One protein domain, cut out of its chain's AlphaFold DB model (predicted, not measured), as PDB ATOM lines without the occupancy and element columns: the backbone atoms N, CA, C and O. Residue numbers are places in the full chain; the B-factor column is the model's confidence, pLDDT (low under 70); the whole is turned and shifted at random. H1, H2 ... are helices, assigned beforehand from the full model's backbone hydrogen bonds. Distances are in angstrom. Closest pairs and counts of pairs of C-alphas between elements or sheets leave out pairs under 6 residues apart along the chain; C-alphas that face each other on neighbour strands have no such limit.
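AT A GLANCE: This is residues 47 to 164 of the 194 residues of an uncharacterized protein of Phycisphaeraceae bacterium (UniProt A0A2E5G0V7). What is the overall shape? It is a long, slim bundle of three nearly parallel-lined helices running up and down: H1, the longest, with H2 folded back along it and H3 folded back again, their centres making a triangle when seen along the rod. H3 is the shortest, and it stops short of the end where H1 turns into H2. What is it made of? The printed part has 118 residues with three named helices, H1, H2 and H3 in that order along the chain, and no named strand; the class is all helix. How far does it spread? The whole is loose, with a radius of gyration of the C-alphas of 18.3 A, and its C-alphas span 64 by 15 by 14 A, a rod.

HOW THE PARTS SIT: How does the longest helix stand to the next one? H1, residues 47 to 86, and H2, residues 90 to 128, touch and form a helical hairpin, with the C-alphas of Ile 81 and Ala 93 closest at 4.5 A. They run opposite ways at a shallow tilt of 2 degrees. How does the third helix join this up-and-down bundle, in which each helix runs against the one before it? H3, residues 132 to 161, touches H2, with the C-alphas of Ile 123 and Ala 135 closest at 4.9 A; the two are a helical hairpin, opposite ways at a shallow tilt of 3 degrees. H3 also touches H1, with the C-alphas of Ala 74 and Ala 156 closest at 5.5 A, the same way at a shallow tilt of 4 degrees. What do the backbone N and O atoms show? In H1, H2 and H3 every O i to N i+4 pair is within hydrogen-bond range.

IN THESE COORDINATES: Where does the longest helix lie? H1 begins with C-alpha 47 at (190.169, 148.003, 141.922) and ends with C-alpha 86 at (246.515, 133.275, 136.155), 58.5 A away. Where are the other two? H2 begins with C-alpha 90 at (244.124, 133.129, 127.325) and measures 57.3 A from first to last C-alpha. H3 measures 43.2 A and ends with C-alpha 161 at (234.826, 142.288, 128.438).

THE WHOLE: How long is it from end to end? The two C-alphas farthest apart are those of Gly 88 and Lys 130, at 63.8 A. Is the printed part unbroken, and how long are its links? The printed part has no cut, and the links H1 to H2 and H2 to H3, three residues each, are both tight. How sure is the model? The mean pLDDT of the printed part is 96.6, and no printed residue is under 70.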
ATOM      1  N   ARG A  47     189.591 149.280 142.356       86.88
ATOM      2  CA  ARG A  47     190.169 148.003 141.922       86.88
ATOM      3  C   ARG A  47     191.225 148.232 140.840       86.88
ATOM      4  O   ARG A  47     192.232 147.519 140.815       86.88
ATOM      5  N   ALA A  48     191.042 149.249 139.994       90.94
ATOM      6  CA  ALA A  48     192.003 149.621 138.963       90.94
ATOM      7  C   ALA A  48     193.296 150.190 139.564       90.94
ATOM      8  O   ALA A  48     194.391 149.789 139.160       90.94
ATOM      9  N   THR A  49     193.192 151.057 140.573       94.44
ATOM     10  CA  THR A  49     194.350 151.602 141.294       94.44
ATOM     11  C   THR A  49     195.128 150.509 142.030       94.44
ATOM     12  O   THR A  49     196.356 150.455 141.920       94.44
ATOM     13  N   THR A  50     194.453 149.591 142.730       94.62
ATOM     14  CA  THR A  50     195.134 148.466 143.400       94.62
ATOM     15  C   THR A  50     195.824 147.548 142.388       94.62
ATOM     16  O   THR A  50     196.970 147.144 142.602       94.62
ATOM     17  N   LEU A  51     195.177 147.254 141.255       94.81
ATOM     18  CA  LEU A  51     195.781 146.481 140.168       94.81
ATOM     19  C   LEU A  51     197.029 147.168 139.598       94.81
ATOM     20  O   LEU A  51     198.057 146.512 139.421       94.81
ATOM     21  N   ALA A  52     196.957 148.476 139.331       95.75
ATOM     22  CA  ALA A  52     198.081 149.248 138.815       95.75
ATOM     23  C   ALA A  52     199.265 149.214 139.793       95.75
ATOM     24  O   ALA A  52     200.362 148.817 139.402       95.75
ATOM     25  N   LYS A  53     199.033 149.494 141.085       97.25
ATOM     26  CA  LYS A  53     200.068 149.424 142.135       97.25
ATOM     27  C   LYS A  53     200.728 148.042 142.209       97.25
ATOM     28  O   LYS A  53     201.955 147.940 142.250       97.25
ATOM     29  N   ARG A  54     199.934 146.963 142.179       97.56
ATOM     30  CA  ARG A  54     200.454 145.582 142.168       97.56
ATOM     31  C   ARG A  54     201.292 145.302 140.922       97.56
ATOM     32  O   ARG A  54     202.362 144.703 141.028       97.56
ATOM     33  N   CYS A  55     200.838 145.753 139.752       97.75
ATOM     34  CA  CYS A  55     201.599 145.598 138.520       97.75
ATOM     35  C   CYS A  55     202.932 146.345 138.592       97.75
ATOM     36  O   CYS A  55     203.956 145.770 138.242       97.75
ATOM     37  N   GLU A  56     202.952 147.590 139.061       98.19
ATOM     38  CA  GLU A  56     204.184 148.379 139.191       98.19
ATOM     39  C   GLU A  56     205.211 147.689 140.073       98.19
ATOM     40  O   GLU A  56     206.346 147.482 139.637       98.19
ATOM     41  N   LYS A  57     204.788 147.255 141.266       98.44
ATOM     42  CA  LYS A  57     205.639 146.503 142.190       98.44
ATOM     43  C   LYS A  57     206.234 145.270 141.508       98.44
ATOM     44  O   LYS A  57     207.449 145.089 141.517       98.44
ATOM     45  N   MET A  58     205.403 144.483 140.824       98.31
ATOM     46  CA  MET A  58     205.859 143.303 140.090       98.31
ATOM     47  C   MET A  58     206.860 143.648 138.971       98.31
ATOM     48  O   MET A  58     207.855 142.945 138.796       98.31
ATOM     49  N   LEU A  59     206.634 144.715 138.193       98.19
ATOM     50  CA  LEU A  59     207.563 145.116 137.125       98.19
ATOM     51  C   LEU A  59     208.928 145.529 137.690       98.19
ATOM     52  O   LEU A  59     209.960 145.173 137.114       98.19
ATOM     53  N   ILE A  60     208.935 146.240 138.820       98.12
ATOM     54  CA  ILE A  60     210.151 146.635 139.539       98.12
ATOM     55  C   ILE A  60     210.885 145.397 140.070       98.12
ATOM     56  O   ILE A  60     212.090 145.258 139.865       98.12
ATOM     57  N   GLU A  61     210.176 144.461 140.700       98.19
ATOM     58  CA  GLU A  61     210.759 143.218 141.219       98.19
ATOM     59  C   GLU A  61     211.388 142.363 140.114       98.19
ATOM     60  O   GLU A  61     212.506 141.861 140.277       98.19
ATOM     61  N   LEU A  62     210.714 142.237 138.968       97.62
ATOM     62  CA  LEU A  62     211.254 141.541 137.801       97.62
ATOM     63  C   LEU A  62     212.542 142.208 137.310       97.62
ATOM     64  O   LEU A  62     213.547 141.520 137.112       97.62
ATOM     65  N   ALA A  63     212.545 143.535 137.165       96.75
ATOM     66  CA  ALA A  63     213.735 144.275 136.757       96.75
ATOM     67  C   ALA A  63     214.890 144.074 137.745       96.75
ATOM     68  O   ALA A  63     215.993 143.718 137.330       96.75
ATOM     69  N   ASN A  64     214.627 144.189 139.048       97.69
ATOM     70  CA  ASN A  64     215.613 143.953 140.102       97.69
ATOM     71  C   ASN A  64     216.173 142.527 140.055       97.69
ATOM     72  O   ASN A  64     217.385 142.336 140.155       97.69
ATOM     73  N   LYS A  65     215.319 141.521 139.839       96.81
ATOM     74  CA  LYS A  65     215.746 140.126 139.669       96.81
ATOM     75  C   LYS A  65     216.640 139.955 138.439       96.81
ATOM     76  O   LYS A  65     217.695 139.334 138.543       96.81
ATOM     77  N   GLY A  66     216.267 140.548 137.304       96.56
ATOM     78  CA  GLY A  66     217.085 140.534 136.085       96.56
ATOM     79  C   GLY A  66     218.450 141.205 136.277       96.56
ATOM     80  O   GLY A  66     219.472 140.664 135.854       96.56
ATOM     81  N   CYS A  67     218.481 142.340 136.979       97.25
ATOM     82  CA  CYS A  67     219.712 143.037 137.341       97.25
ATOM     83  C   CYS A  67     220.608 142.184 138.251       97.25
ATOM     84  O   CYS A  67     221.804 142.074 137.988       97.25
ATOM     85  N   ARG A  68     220.046 141.543 139.289       97.69
ATOM     86  CA  ARG A  68     220.794 140.633 140.176       97.69
ATOM     87  C   ARG A  68     221.416 139.474 139.400       97.69
ATOM     88  O   ARG A  68     222.627 139.309 139.443       97.69
ATOM     89  N   HIS A  69     220.628 138.767 138.591       96.50
ATOM     90  CA  HIS A  69     221.137 137.649 137.784       96.50
ATOM     91  C   HIS A  69     222.249 138.072 136.812       96.50
ATOM     92  O   HIS A  69     223.221 137.340 136.630       96.50
ATOM     93  N   SER A  70     222.129 139.261 136.208       96.62
ATOM     94  CA  SER A  70     223.160 139.804 135.313       96.62
ATOM     95  C   SER A  70     224.461 140.087 136.070       96.62
ATOM     96  O   SER A  70     225.537 139.721 135.601       96.62
ATOM     97  N   LYS A  71     224.369 140.684 137.268       97.00
ATOM     98  CA  LYS A  71     225.527 140.936 138.140       97.00
ATOM     99  C   LYS A  71     226.189 139.639 138.597       97.00
ATOM    100  O   LYS A  71     227.408 139.536 138.530       97.00
ATOM    101  N   ASP A  72     225.412 138.650 139.024       97.75
ATOM    102  CA  ASP A  72     225.951 137.373 139.507       97.75
ATOM    103  C   ASP A  72     226.628 136.589 138.382       97.75
ATOM    104  O   ASP A  72     227.714 136.039 138.566       97.75
ATOM    105  N   THR A  73     226.029 136.598 137.188       97.50
ATOM    106  CA  THR A  73     226.642 136.025 135.985       97.50
ATOM    107  C   THR A  73     227.967 136.711 135.665       97.50
ATOM    108  O   THR A  73     228.962 136.021 135.443       97.50
ATOM    109  N   ALA A  74     228.013 138.046 135.700       97.44
ATOM    110  CA  ALA A  74     229.250 138.788 135.470       97.44
ATOM    111  C   ALA A  74     230.321 138.468 136.514       97.44
ATOM    112  O   ALA A  74     231.448 138.165 136.139       97.44
ATOM    113  N   LYS A  75     229.975 138.437 137.808       97.88
ATOM    114  CA  LYS A  75     230.914 138.068 138.880       97.88
ATOM    115  C   LYS A  75     231.537 136.689 138.646       97.88
ATOM    116  O   LYS A  75     232.756 136.554 138.711       97.88
ATOM    117  N   ARG A  76     230.719 135.678 138.328       97.88
ATOM    118  CA  ARG A  76     231.202 134.312 138.053       97.88
ATOM    119  C   ARG A  76     232.083 134.253 136.808       97.88
ATOM    120  O   ARG A  76     233.119 133.596 136.831       97.88
ATOM    121  N   ALA A  77     231.691 134.948 135.739       97.25
ATOM    122  CA  ALA A  77     232.474 135.007 134.510       97.25
ATOM    123  C   ALA A  77     233.831 135.685 134.742       97.25
ATOM    124  O   ALA A  77     234.852 135.122 134.365       97.25
ATOM    125  N   ILE A  78     233.860 136.832 135.427       97.31
ATOM    126  CA  ILE A  78     235.094 137.562 135.762       97.31
ATOM    127  C   ILE A  78     236.016 136.705 136.629       97.31
ATOM    128  O   ILE A  78     237.211 136.632 136.359       97.31
ATOM    129  N   TYR A  79     235.478 136.020 137.640       97.75
ATOM    130  CA  TYR A  79     236.266 135.096 138.455       97.75
ATOM    131  C   TYR A  79     236.886 133.975 137.604       97.75
ATOM    132  O   TYR A  79     238.084 133.712 137.699       97.75
ATOM    133  N   GLY A  80     236.097 133.364 136.714       97.56
ATOM    134  CA  GLY A  80     236.587 132.343 135.785       97.56
ATOM    135  C   GLY A  80     237.652 132.865 134.814       97.56
ATOM    136  O   GLY A  80     238.631 132.168 134.563       97.56
ATOM    137  N   ILE A  81     237.493 134.094 134.312       96.56
ATOM    138  CA  ILE A  81     238.478 134.775 133.460       96.56
ATOM    139  C   ILE A  81     239.789 134.961 134.222       96.56
ATOM    140  O   ILE A  81     240.826 134.514 133.745       96.56
ATOM    141  N   LYS A  82     239.744 135.546 135.425       96.44
ATOM    142  CA  LYS A  82     240.937 135.769 136.254       96.44
ATOM    143  C   LYS A  82     241.679 134.467 136.549       96.44
ATOM    144  O   LYS A  82     242.895 134.422 136.410       96.44
ATOM    145  N   LYS A  83     240.951 133.396 136.885       97.50
ATOM    146  CA  LYS A  83     241.542 132.073 137.131       97.50
ATOM    147  C   LYS A  83     242.224 131.497 135.884       97.50
ATOM    148  O   LYS A  83     243.301 130.928 136.000       97.50
ATOM    149  N   ALA A  84     241.613 131.638 134.707       96.31
ATOM    150  CA  ALA A  84     242.202 131.165 133.455       96.31
ATOM    151  C   ALA A  84     243.446 131.979 133.058       96.31
ATOM    152  O   ALA A  84     244.446 131.396 132.657       96.31
ATOM    153  N   LEU A  85     243.407 133.304 133.235       94.88
ATOM    154  CA  LEU A  85     244.551 134.182 132.970       94.88
ATOM    155  C   LEU A  85     245.730 133.901 133.908       94.88
ATOM    156  O   LEU A  85     246.860 133.854 133.444       94.88
ATOM    157  N   ALA A  86     245.473 133.655 135.197       94.62
ATOM    158  CA  ALA A  86     246.515 133.275 136.155       94.62
ATOM    159  C   ALA A  86     247.196 131.939 135.800       94.62
ATOM    160  O   ALA A  86     248.347 131.725 136.156       94.62
ATOM    161  N   ALA A  87     246.498 131.060 135.077       95.56
ATOM    162  CA  ALA A  87     247.043 129.810 134.551       95.56
ATOM    163  C   ALA A  87     247.676 129.956 133.148       95.56
ATOM    164  O   ALA A  87     248.016 128.950 132.534       95.56
ATOM    165  N   GLY A  88     247.770 131.175 132.598       94.38
ATOM    166  CA  GLY A  88     248.282 131.436 131.244       94.38
ATOM    167  C   GLY A  88     247.335 131.038 130.100       94.38
ATOM    168  O   GLY A  88     247.675 131.178 128.925       94.38
ATOM    169  N   ASP A  89     246.119 130.572 130.398       95.81
ATOM    170  CA  ASP A  89     245.167 130.084 129.396       95.81
ATOM    171  C   ASP A  89     244.263 131.214 128.870       95.81
ATOM    172  O   ASP A  89     243.086 131.372 129.228       95.81
ATOM    173  N   HIS A  90     244.828 132.016 127.968       93.50
ATOM    174  CA  HIS A  90     244.124 133.129 127.325       93.50
ATOM    175  C   HIS A  90     242.942 132.673 126.453       93.50
ATOM    176  O   HIS A  90     241.916 133.360 126.384       93.50
ATOM    177  N   ARG A  91     243.037 131.497 125.810       94.69
ATOM    178  CA  ARG A  91     241.959 130.958 124.959       94.69
ATOM    179  C   ARG A  91     240.730 130.619 125.796       94.69
ATOM    180  O   ARG A  91     239.605 130.985 125.437       94.69
ATOM    181  N   ARG A  92     240.928 129.964 126.941       94.62
ATOM    182  CA  ARG A  92     239.846 129.655 127.879       94.62
ATOM    183  C   ARG A  92     239.262 130.909 128.504       94.62
ATOM    184  O   ARG A  92     238.036 130.998 128.586       94.62
ATOM    185  N   ALA A  93     240.084 131.892 128.871       94.50
ATOM    186  CA  ALA A  93     239.603 133.184 129.360       94.50
ATOM    187  C   ALA A  93     238.652 133.853 128.346       94.50
ATOM    188  O   ALA A  93     237.527 134.220 128.695       94.50
ATOM    189  N   ALA A  94     239.039 133.909 127.066       94.56
ATOM    190  CA  ALA A  94     238.200 134.454 125.999       94.56
ATOM    191  C   ALA A  94     236.889 133.663 125.810       94.56
ATOM    192  O   ALA A  94     235.817 134.255 125.640       94.56
ATOM    193  N   LYS A  95     236.938 132.325 125.888       96.69
ATOM    194  CA  LYS A  95     235.741 131.467 125.814       96.69
ATOM    195  C   LYS A  95     234.777 131.734 126.974       96.69
ATOM    196  O   LYS A  95     233.570 131.845 126.746       96.69
ATOM    197  N   ILE A  96     235.293 131.877 128.197       97.38
ATOM    198  CA  ILE A  96     234.494 132.206 129.387       97.38
ATOM    199  C   ILE A  96     233.848 133.582 129.230       97.38
ATOM    200  O   ILE A  96     232.649 133.709 129.476       97.38
ATOM    201  N   ALA A  97     234.596 134.587 128.766       96.12
ATOM    202  CA  ALA A  97     234.063 135.926 128.534       96.12
ATOM    203  C   ALA A  97     232.902 135.914 127.531       96.12
ATOM    204  O   ALA A  97     231.815 136.398 127.842       96.12
ATOM    205  N   ARG A  98     233.086 135.274 126.365       96.75
ATOM    206  CA  ARG A  98     232.029 135.121 125.345       96.75
ATOM    207  C   ARG A  98     230.800 134.396 125.890       96.75
ATOM    208  O   ARG A  98     229.667 134.780 125.607       96.75
ATOM    209  N   HIS A  99     230.999 133.335 126.670       97.69
ATOM    210  CA  HIS A  99     229.881 132.616 127.274       97.69
ATOM    211  C   HIS A  99     229.150 133.476 128.317       97.69
ATOM    212  O   HIS A  99     227.919 133.526 128.321       97.69
ATOM    213  N   GLY A 100     229.899 134.183 129.164       97.12
ATOM    214  CA  GLY A 100     229.374 135.073 130.195       97.12
ATOM    215  C   GLY A 100     228.538 136.211 129.615       97.12
ATOM    216  O   GLY A 100     227.400 136.406 130.043       97.12
ATOM    217  N   THR A 101     229.042 136.915 128.597       97.56
ATOM    218  CA  THR A 101     228.295 137.993 127.923       97.56
ATOM    219  C   THR A 101     227.020 137.466 127.266       97.56
ATOM    220  O   THR A 101     225.938 138.017 127.470       97.56
ATOM    221  N   ASN A 102     227.099 136.330 126.565       97.75
ATOM    222  CA  ASN A 102     225.925 135.680 125.979       97.75
ATOM    223  C   ASN A 102     224.890 135.277 127.037       97.75
ATOM    224  O   ASN A 102     223.682 135.392 126.807       97.75
ATOM    225  N   LYS A 103     225.338 134.814 128.206       97.69
ATOM    226  CA  LYS A 103     224.449 134.458 129.311       97.69
ATOM    227  C   LYS A 103     223.739 135.689 129.881       97.69
ATOM    228  O   LYS A 103     222.516 135.644 130.021       97.69
ATOM    229  N   VAL A 104     224.461 136.790 130.106       97.75
ATOM    230  CA  VAL A 104     223.880 138.077 130.532       97.75
ATOM    231  C   VAL A 104     222.798 138.538 129.550       97.75
ATOM    232  O   VAL A 104     221.678 138.836 129.969       97.75
ATOM    233  N   ARG A 105     223.072 138.503 128.238       97.12
ATOM    234  CA  ARG A 105     222.090 138.865 127.197       97.12
ATOM    235  C   ARG A 105     220.832 138.007 127.249       97.12
ATOM    236  O   ARG A 105     219.716 138.532 127.173       97.12
ATOM    237  N   LYS A 106     220.990 136.687 127.390       97.19
ATOM    238  CA  LYS A 106     219.865 135.740 127.480       97.19
ATOM    239  C   LYS A 106     218.998 136.015 128.708       97.19
ATOM    240  O   LYS A 106     217.771 136.058 128.590       97.19
ATOM    241  N   ASP A 107     219.616 136.246 129.862       94.88
ATOM    242  CA  ASP A 107     218.897 136.511 131.108       94.88
ATOM    243  C   ASP A 107     218.176 137.871 131.067       94.88
ATOM    244  O   ASP A 107     216.991 137.955 131.416       94.88
ATOM    245  N   ALA A 108     218.830 138.910 130.540       95.81
ATOM    246  CA  ALA A 108     218.221 140.219 130.313       95.81
ATOM    247  C   ALA A 108     217.032 140.132 129.340       95.81
ATOM    248  O   ALA A 108     215.962 140.678 129.610       95.81
ATOM    249  N   THR A 109     217.169 139.379 128.246       97.50
ATOM    250  CA  THR A 109     216.100 139.170 127.256       97.50
ATOM    251  C   THR A 109     214.900 138.458 127.870       97.50
ATOM    252  O   THR A 109     213.755 138.882 127.688       97.50
ATOM    253  N   ARG A 110     215.139 137.391 128.639       97.44
ATOM    254  CA  ARG A 110     214.082 136.656 129.341       97.44
ATOM    255  C   ARG A 110     213.323 137.568 130.306       97.44
ATOM    256  O   ARG A 110     212.092 137.574 130.300       97.44
ATOM    257  N   CYS A 111     214.042 138.369 131.090       97.56
ATOM    258  CA  CYS A 111     213.425 139.310 132.018       97.56
ATOM    259  C   CYS A 111     212.636 140.412 131.284       97.56
ATOM    260  O   CYS A 111     211.482 140.679 131.621       97.56
ATOM    261  N   ALA A 112     213.182 140.976 130.204       98.12
ATOM    262  CA  ALA A 112     212.501 141.978 129.386       98.12
ATOM    263  C   ALA A 112     211.185 141.456 128.777       98.12
ATOM    264  O   ALA A 112     210.184 142.187 128.730       98.12
ATOM    265  N   LYS A 113     211.160 140.184 128.347       98.38
ATOM    266  CA  LYS A 113     209.940 139.506 127.883       98.38
ATOM    267  C   LYS A 113     208.908 139.387 129.007       98.38
ATOM    268  O   LYS A 113     207.749 139.727 128.777       98.38
ATOM    269  N   ALA A 114     209.319 138.991 130.212       97.88
ATOM    270  CA  ALA A 114     208.428 138.892 131.372       97.88
ATOM    271  C   ALA A 114     207.835 140.257 131.774       97.88
ATOM    272  O   ALA A 114     206.620 140.370 131.937       97.88
ATOM    273  N   ILE A 115     208.661 141.307 131.851       97.81
ATOM    274  CA  ILE A 115     208.223 142.689 132.120       97.81
ATOM    275  C   ILE A 115     207.200 143.130 131.065       97.81
ATOM    276  O   ILE A 115     206.107 143.590 131.388       97.81
ATOM    277  N   SER A 116     207.520 142.940 129.783       97.81
ATOM    278  CA  SER A 116     206.640 143.355 128.686       97.81
ATOM    279  C   SER A 116     205.350 142.541 128.602       97.81
ATOM    280  O   SER A 116     204.326 143.074 128.183       97.81
ATOM    281  N   GLY A 117     205.384 141.253 128.945       97.88
ATOM    282  CA  GLY A 117     204.199 140.399 128.992       97.88
ATOM    283  C   GLY A 117     203.235 140.838 130.090       97.88
ATOM    284  O   GLY A 117     202.063 141.088 129.814       97.88
ATOM    285  N   ASN A 118     203.746 141.020 131.307       97.88
ATOM    286  CA  ASN A 118     202.948 141.443 132.454       97.88
ATOM    287  C   ASN A 118     202.377 142.855 132.290       97.88
ATOM    288  O   ASN A 118     201.180 143.059 132.487       97.88
ATOM    289  N   ALA A 119     203.192 143.808 131.830       98.00
ATOM    290  CA  ALA A 119     202.728 145.168 131.567       98.00
ATOM    291  C   ALA A 119     201.601 145.190 130.522       98.00
ATOM    292  O   ALA A 119     200.591 145.858 130.724       98.00
ATOM    293  N   ARG A 120     201.728 144.423 129.423       98.31
ATOM    294  CA  ARG A 120     200.681 144.325 128.390       98.31
ATOM    295  C   ARG A 120     199.366 143.778 128.945       98.31
ATOM    296  O   ARG A 120     198.313 144.320 128.614       98.31
ATOM    297  N   ARG A 121     199.421 142.742 129.789       97.88
ATOM    298  CA  ARG A 121     198.230 142.181 130.450       97.88
ATOM    299  C   ARG A 121     197.556 143.218 131.348       97.88
ATOM    300  O   ARG A 121     196.364 143.453 131.193       97.88
ATOM    301  N   CYS A 122     198.320 143.898 132.204       97.12
ATOM    302  CA  CYS A 122     197.779 144.940 133.079       97.12
ATOM    303  C   CYS A 122     197.164 146.106 132.286       97.12
ATOM    304  O   CYS A 122     196.036 146.501 132.559       97.12
ATOM    305  N   ILE A 123     197.842 146.592 131.241       97.88
ATOM    306  CA  ILE A 123     197.329 147.660 130.367       97.88
ATOM    307  C   ILE A 123     195.995 147.269 129.722       97.88
ATOM    308  O   ILE A 123     195.102 148.107 129.633       97.88
ATOM    309  N   ARG A 124     195.843 146.015 129.274       97.81
ATOM    310  CA  ARG A 124     194.585 145.531 128.686       97.81
ATOM    311  C   ARG A 124     193.437 145.603 129.693       97.81
ATOM    312  O   ARG A 124     192.381 146.122 129.353       97.81
ATOM    313  N   VAL A 125     193.669 145.144 130.923       96.12
ATOM    314  CA  VAL A 125     192.659 145.194 131.993       96.12
ATOM    315  C   VAL A 125     192.323 146.640 132.363       96.12
ATOM    316  O   VAL A 125     191.156 146.988 132.457       96.12
ATOM    317  N   LEU A 126     193.319 147.522 132.491       95.25
ATOM    318  CA  LEU A 126     193.082 148.937 132.801       95.25
ATOM    319  C   LEU A 126     192.300 149.665 131.697       95.25
ATOM    320  O   LEU A 126     191.460 150.508 131.999       95.25
ATOM    321  N   ARG A 127     192.525 149.319 130.423       95.00
ATOM    322  CA  ARG A 127     191.709 149.830 129.308       95.00
ATOM    323  C   ARG A 127     190.264 149.346 129.391       95.00
ATOM    324  O   ARG A 127     189.365 150.155 129.209       95.00
ATOM    325  N   TYR A 128     190.054 148.066 129.700       95.44
ATOM    326  CA  TYR A 128     188.716 147.504 129.903       95.44
ATOM    327  C   TYR A 128     187.972 148.202 131.052       95.44
ATOM    328  O   TYR A 128     186.804 148.547 130.917       95.44
ATOM    329  N   LEU A 129     188.680 148.520 132.138       93.69
ATOM    330  CA  LEU A 129     188.149 149.280 133.274       93.69
ATOM    331  C   LEU A 129     187.987 150.789 132.998       93.69
ATOM    332  O   LEU A 129     187.730 151.543 133.930       93.69
ATOM    333  N   LYS A 130     188.163 151.250 131.750       94.75
ATOM    334  CA  LYS A 130     188.094 152.667 131.348       94.75
ATOM    335  C   LYS A 130     189.047 153.581 132.141       94.75
ATOM    336  O   LYS A 130     188.734 154.735 132.411       94.75
ATOM    337  N   ARG A 131     190.248 153.085 132.473       95.31
ATOM    338  CA  ARG A 131     191.322 153.825 133.177       95.31
ATOM    339  C   ARG A 131     192.567 154.036 132.302       95.31
ATOM    340  O   ARG A 131     193.602 153.380 132.494       95.31
ATOM    341  N   PRO A 132     192.491 154.915 131.281       94.38
ATOM    342  CA  PRO A 132     193.596 155.167 130.353       94.38
ATOM    343  C   PRO A 132     194.790 155.882 131.008       94.38
ATOM    344  O   PRO A 132     195.930 155.680 130.575       94.38
ATOM    345  N   ASP A 133     194.536 156.658 132.062       96.25
ATOM    346  CA  ASP A 133     195.508 157.323 132.934       96.25
ATOM    347  C   ASP A 133     196.460 156.303 133.579       96.25
ATOM    348  O   ASP A 133     197.679 156.339 133.364       96.25
ATOM    349  N   LEU A 134     195.902 155.298 134.259       96.25
ATOM    350  CA  LEU A 134     196.668 154.223 134.885       96.25
ATOM    351  C   LEU A 134     197.390 153.374 133.830       96.25
ATOM    352  O   LEU A 134     198.550 152.998 134.000       96.25
ATOM    353  N   ALA A 135     196.757 153.121 132.682       96.88
ATOM    354  CA  ALA A 135     197.399 152.409 131.580       96.88
ATOM    355  C   ALA A 135     198.604 153.174 130.991       96.88
ATOM    356  O   ALA A 135     199.551 152.550 130.496       96.88
ATOM    357  N   LYS A 136     198.585 154.516 130.990       98.06
ATOM    358  CA  LYS A 136     199.731 155.356 130.592       98.06
ATOM    359  C   LYS A 136     200.851 155.258 131.629       98.06
ATOM    360  O   LYS A 136     202.003 155.051 131.245       98.06
ATOM    361  N   ARG A 137     200.510 155.282 132.918       97.75
ATOM    362  CA  ARG A 137     201.461 155.088 134.025       97.75
ATOM    363  C   ARG A 137     202.188 153.740 133.936       97.75
ATOM    364  O   ARG A 137     203.416 153.713 133.933       97.75
ATOM    365  N   ILE A 138     201.474 152.633 133.716       98.25
ATOM    366  CA  ILE A 138     202.103 151.308 133.540       98.25
ATOM    367  C   ILE A 138     203.017 151.251 132.306       98.25
ATOM    368  O   ILE A 138     204.072 150.612 132.346       98.25
ATOM    369  N   ARG A 139     202.657 151.926 131.204       98.38
ATOM    370  CA  ARG A 139     203.537 152.036 130.023       98.38
ATOM    371  C   ARG A 139     204.842 152.749 130.357       98.38
ATOM    372  O   ARG A 139     205.899 152.269 129.945       98.38
ATOM    373  N   HIS A 140     204.762 153.843 131.109       98.31
ATOM    374  CA  HIS A 140     205.929 154.589 131.558       98.31
ATOM    375  C   HIS A 140     206.820 153.730 132.464       98.31
ATOM    376  O   HIS A 140     207.981 153.500 132.129       98.31
ATOM    377  N   VAL A 141     206.253 153.123 133.514       98.31
ATOM    378  CA  VAL A 141     206.990 152.235 134.431       98.31
ATOM    379  C   VAL A 141     207.663 151.090 133.671       98.31
ATOM    380  O   VAL A 141     208.844 150.812 133.879       98.31
ATOM    381  N   ARG A 142     206.959 150.448 132.728       98.38
ATOM    382  CA  ARG A 142     207.545 149.419 131.852       98.38
ATOM    383  C   ARG A 142     208.765 149.954 131.098       98.38
ATOM    384  O   ARG A 142     209.784 149.267 131.052       98.38
ATOM    385  N   ALA A 143     208.661 151.126 130.473       98.31
ATOM    386  CA  ALA A 143     209.751 151.709 129.693       98.31
ATOM    387  C   ALA A 143     210.979 151.997 130.570       98.31
ATOM    388  O   ALA A 143     212.093 151.607 130.212       98.31
ATOM    389  N   GLU A 144     210.770 152.584 131.750       98.38
ATOM    390  CA  GLU A 144     211.838 152.841 132.716       98.38
ATOM    391  C   GLU A 144     212.521 151.556 133.187       98.38
ATOM    392  O   GLU A 144     213.751 151.459 133.173       98.38
ATOM    393  N   GLN A 145     211.739 150.539 133.557       98.19
ATOM    394  CA  GLN A 145     212.287 149.275 134.045       98.19
ATOM    395  C   GLN A 145     213.060 148.525 132.951       98.19
ATOM    396  O   GLN A 145     214.124 147.966 133.219       98.19
ATOM    397  N   LEU A 146     212.595 148.566 131.697       98.25
ATOM    398  CA  LEU A 146     213.345 148.014 130.566       98.25
ATOM    399  C   LEU A 146     214.651 148.781 130.314       98.25
ATOM    400  O   LEU A 146     215.679 148.152 130.060       98.25
ATOM    401  N   LYS A 147     214.641 150.117 130.419       98.12
ATOM    402  CA  LYS A 147     215.853 150.946 130.305       98.12
ATOM    403  C   LYS A 147     216.860 150.606 131.408       98.12
ATOM    404  O   LYS A 147     218.035 150.390 131.113       98.12
ATOM    405  N   ARG A 148     216.404 150.486 132.661       97.19
ATOM    406  CA  ARG A 148     217.236 150.084 133.811       97.19
ATOM    407  C   ARG A 148     217.852 148.700 133.615       97.19
ATOM    408  O   ARG A 148     219.062 148.550 133.776       97.19
ATOM    409  N   LEU A 149     217.048 147.716 133.212       97.81
ATOM    410  CA  LEU A 149     217.512 146.355 132.947       97.81
ATOM    411  C   LEU A 149     218.584 146.321 131.849       97.81
ATOM    412  O   LEU A 149     219.626 145.698 132.038       97.81
ATOM    413  N   ARG A 150     218.368 147.034 130.734       97.81
ATOM    414  CA  ARG A 150     219.352 147.142 129.642       97.81
ATOM    415  C   ARG A 150     220.655 147.781 130.109       97.81
ATOM    416  O   ARG A 150     221.721 147.255 129.813       97.81
ATOM    417  N   LYS A 151     220.583 148.868 130.886       98.00
ATOM    418  CA  LYS A 151     221.772 149.523 131.454       98.00
ATOM    419  C   LYS A 151     222.537 148.582 132.389       98.00
ATOM    420  O   LYS A 151     223.762 148.544 132.349       98.00
ATOM    421  N   CYS A 152     221.835 147.800 133.211       96.69
ATOM    422  CA  CYS A 152     222.471 146.815 134.084       96.69
ATOM    423  C   CYS A 152     223.136 145.678 133.295       96.69
ATOM    424  O   CYS A 152     224.260 145.306 133.619       96.69
ATOM    425  N   ALA A 153     222.463 145.146 132.273       97.69
ATOM    426  CA  ALA A 153     223.011 144.105 131.407       97.69
ATOM    427  C   ALA A 153     224.238 144.607 130.633       97.69
ATOM    428  O   ALA A 153     225.274 143.957 130.650       97.69
ATOM    429  N   SER A 154     224.167 145.813 130.063       97.94
ATOM    430  CA  SER A 154     225.287 146.450 129.364       97.94
ATOM    431  C   SER A 154     226.500 146.653 130.277       97.94
ATOM    432  O   SER A 154     227.606 146.282 129.900       97.94
ATOM    433  N   ARG A 155     226.303 147.143 131.510       97.88
ATOM    434  CA  ARG A 155     227.386 147.257 132.505       97.88
ATOM    435  C   ARG A 155     227.993 145.900 132.865       97.88
ATOM    436  O   ARG A 155     229.201 145.794 133.022       97.88
ATOM    437  N   ALA A 156     227.159 144.871 133.005       97.38
ATOM    438  CA  ALA A 156     227.614 143.512 133.272       97.38
ATOM    439  C   ALA A 156     228.423 142.944 132.091       97.38
ATOM    440  O   ALA A 156     229.477 142.360 132.312       97.38
ATOM    441  N   GLU A 157     227.981 143.156 130.850       97.25
ATOM    442  CA  GLU A 157     228.728 142.773 129.645       97.25
ATOM    443  C   GLU A 157     230.070 143.502 129.555       97.25
ATOM    444  O   GLU A 157     231.095 142.857 129.360       97.25
ATOM    445  N   GLN A 158     230.076 144.821 129.758       96.81
ATOM    446  CA  GLN A 158     231.296 145.629 129.762       96.81
ATOM    447  C   GLN A 158     232.287 145.147 130.820       96.81
ATOM    448  O   GLN A 158     233.454 144.973 130.495       96.81
ATOM    449  N   ALA A 159     231.824 144.857 132.039       96.38
ATOM    450  CA  ALA A 159     232.678 144.354 133.113       96.38
ATOM    451  C   ALA A 159     233.306 142.985 132.790       96.38
ATOM    452  O   ALA A 159     234.429 142.707 133.202       96.38
ATOM    453  N   ILE A 160     232.591 142.120 132.059       95.62
ATOM    454  CA  ILE A 160     233.140 140.844 131.582       95.62
ATOM    455  C   ILE A 160     234.194 141.096 130.500       95.62
ATOM    456  O   ILE A 160     235.268 140.504 130.549       95.62
ATOM    457  N   THR A 161     233.903 141.971 129.535       93.94
ATOM    458  CA  THR A 161     234.826 142.288 128.438       93.94
ATOM    459  C   THR A 161     236.100 142.964 128.944       93.94
ATOM    460  O   THR A 161     237.189 142.573 128.540       93.94
ATOM    461  N   SER A 162     235.985 143.915 129.874       93.12
ATOM    462  CA  SER A 162     237.126 144.630 130.462       93.12
ATOM    463  C   SER A 162     237.994 143.759 131.371       93.12
ATOM    464  O   SER A 162     239.070 144.184 131.772       93.12
ATOM    465  N   ALA A 163     237.526 142.565 131.752       91.19
ATOM    466  CA  ALA A 163     238.323 141.619 132.527       91.19
ATOM    467  C   ALA A 163     239.348 140.861 131.669       91.19
ATOM    468  O   ALA A 163     240.239 140.221 132.224       91.19
ATOM    469  N   LEU A 164     239.225 140.904 130.338       88.56
ATOM    470  CA  LEU A 164     240.261 140.403 129.444       88.56
ATOM    471  C   LEU A 164     241.345 141.476 129.279       88.56
ATOM    472  O   LEU A 164     241.003 142.640 129.060       88.56
TER     473      LEU A 164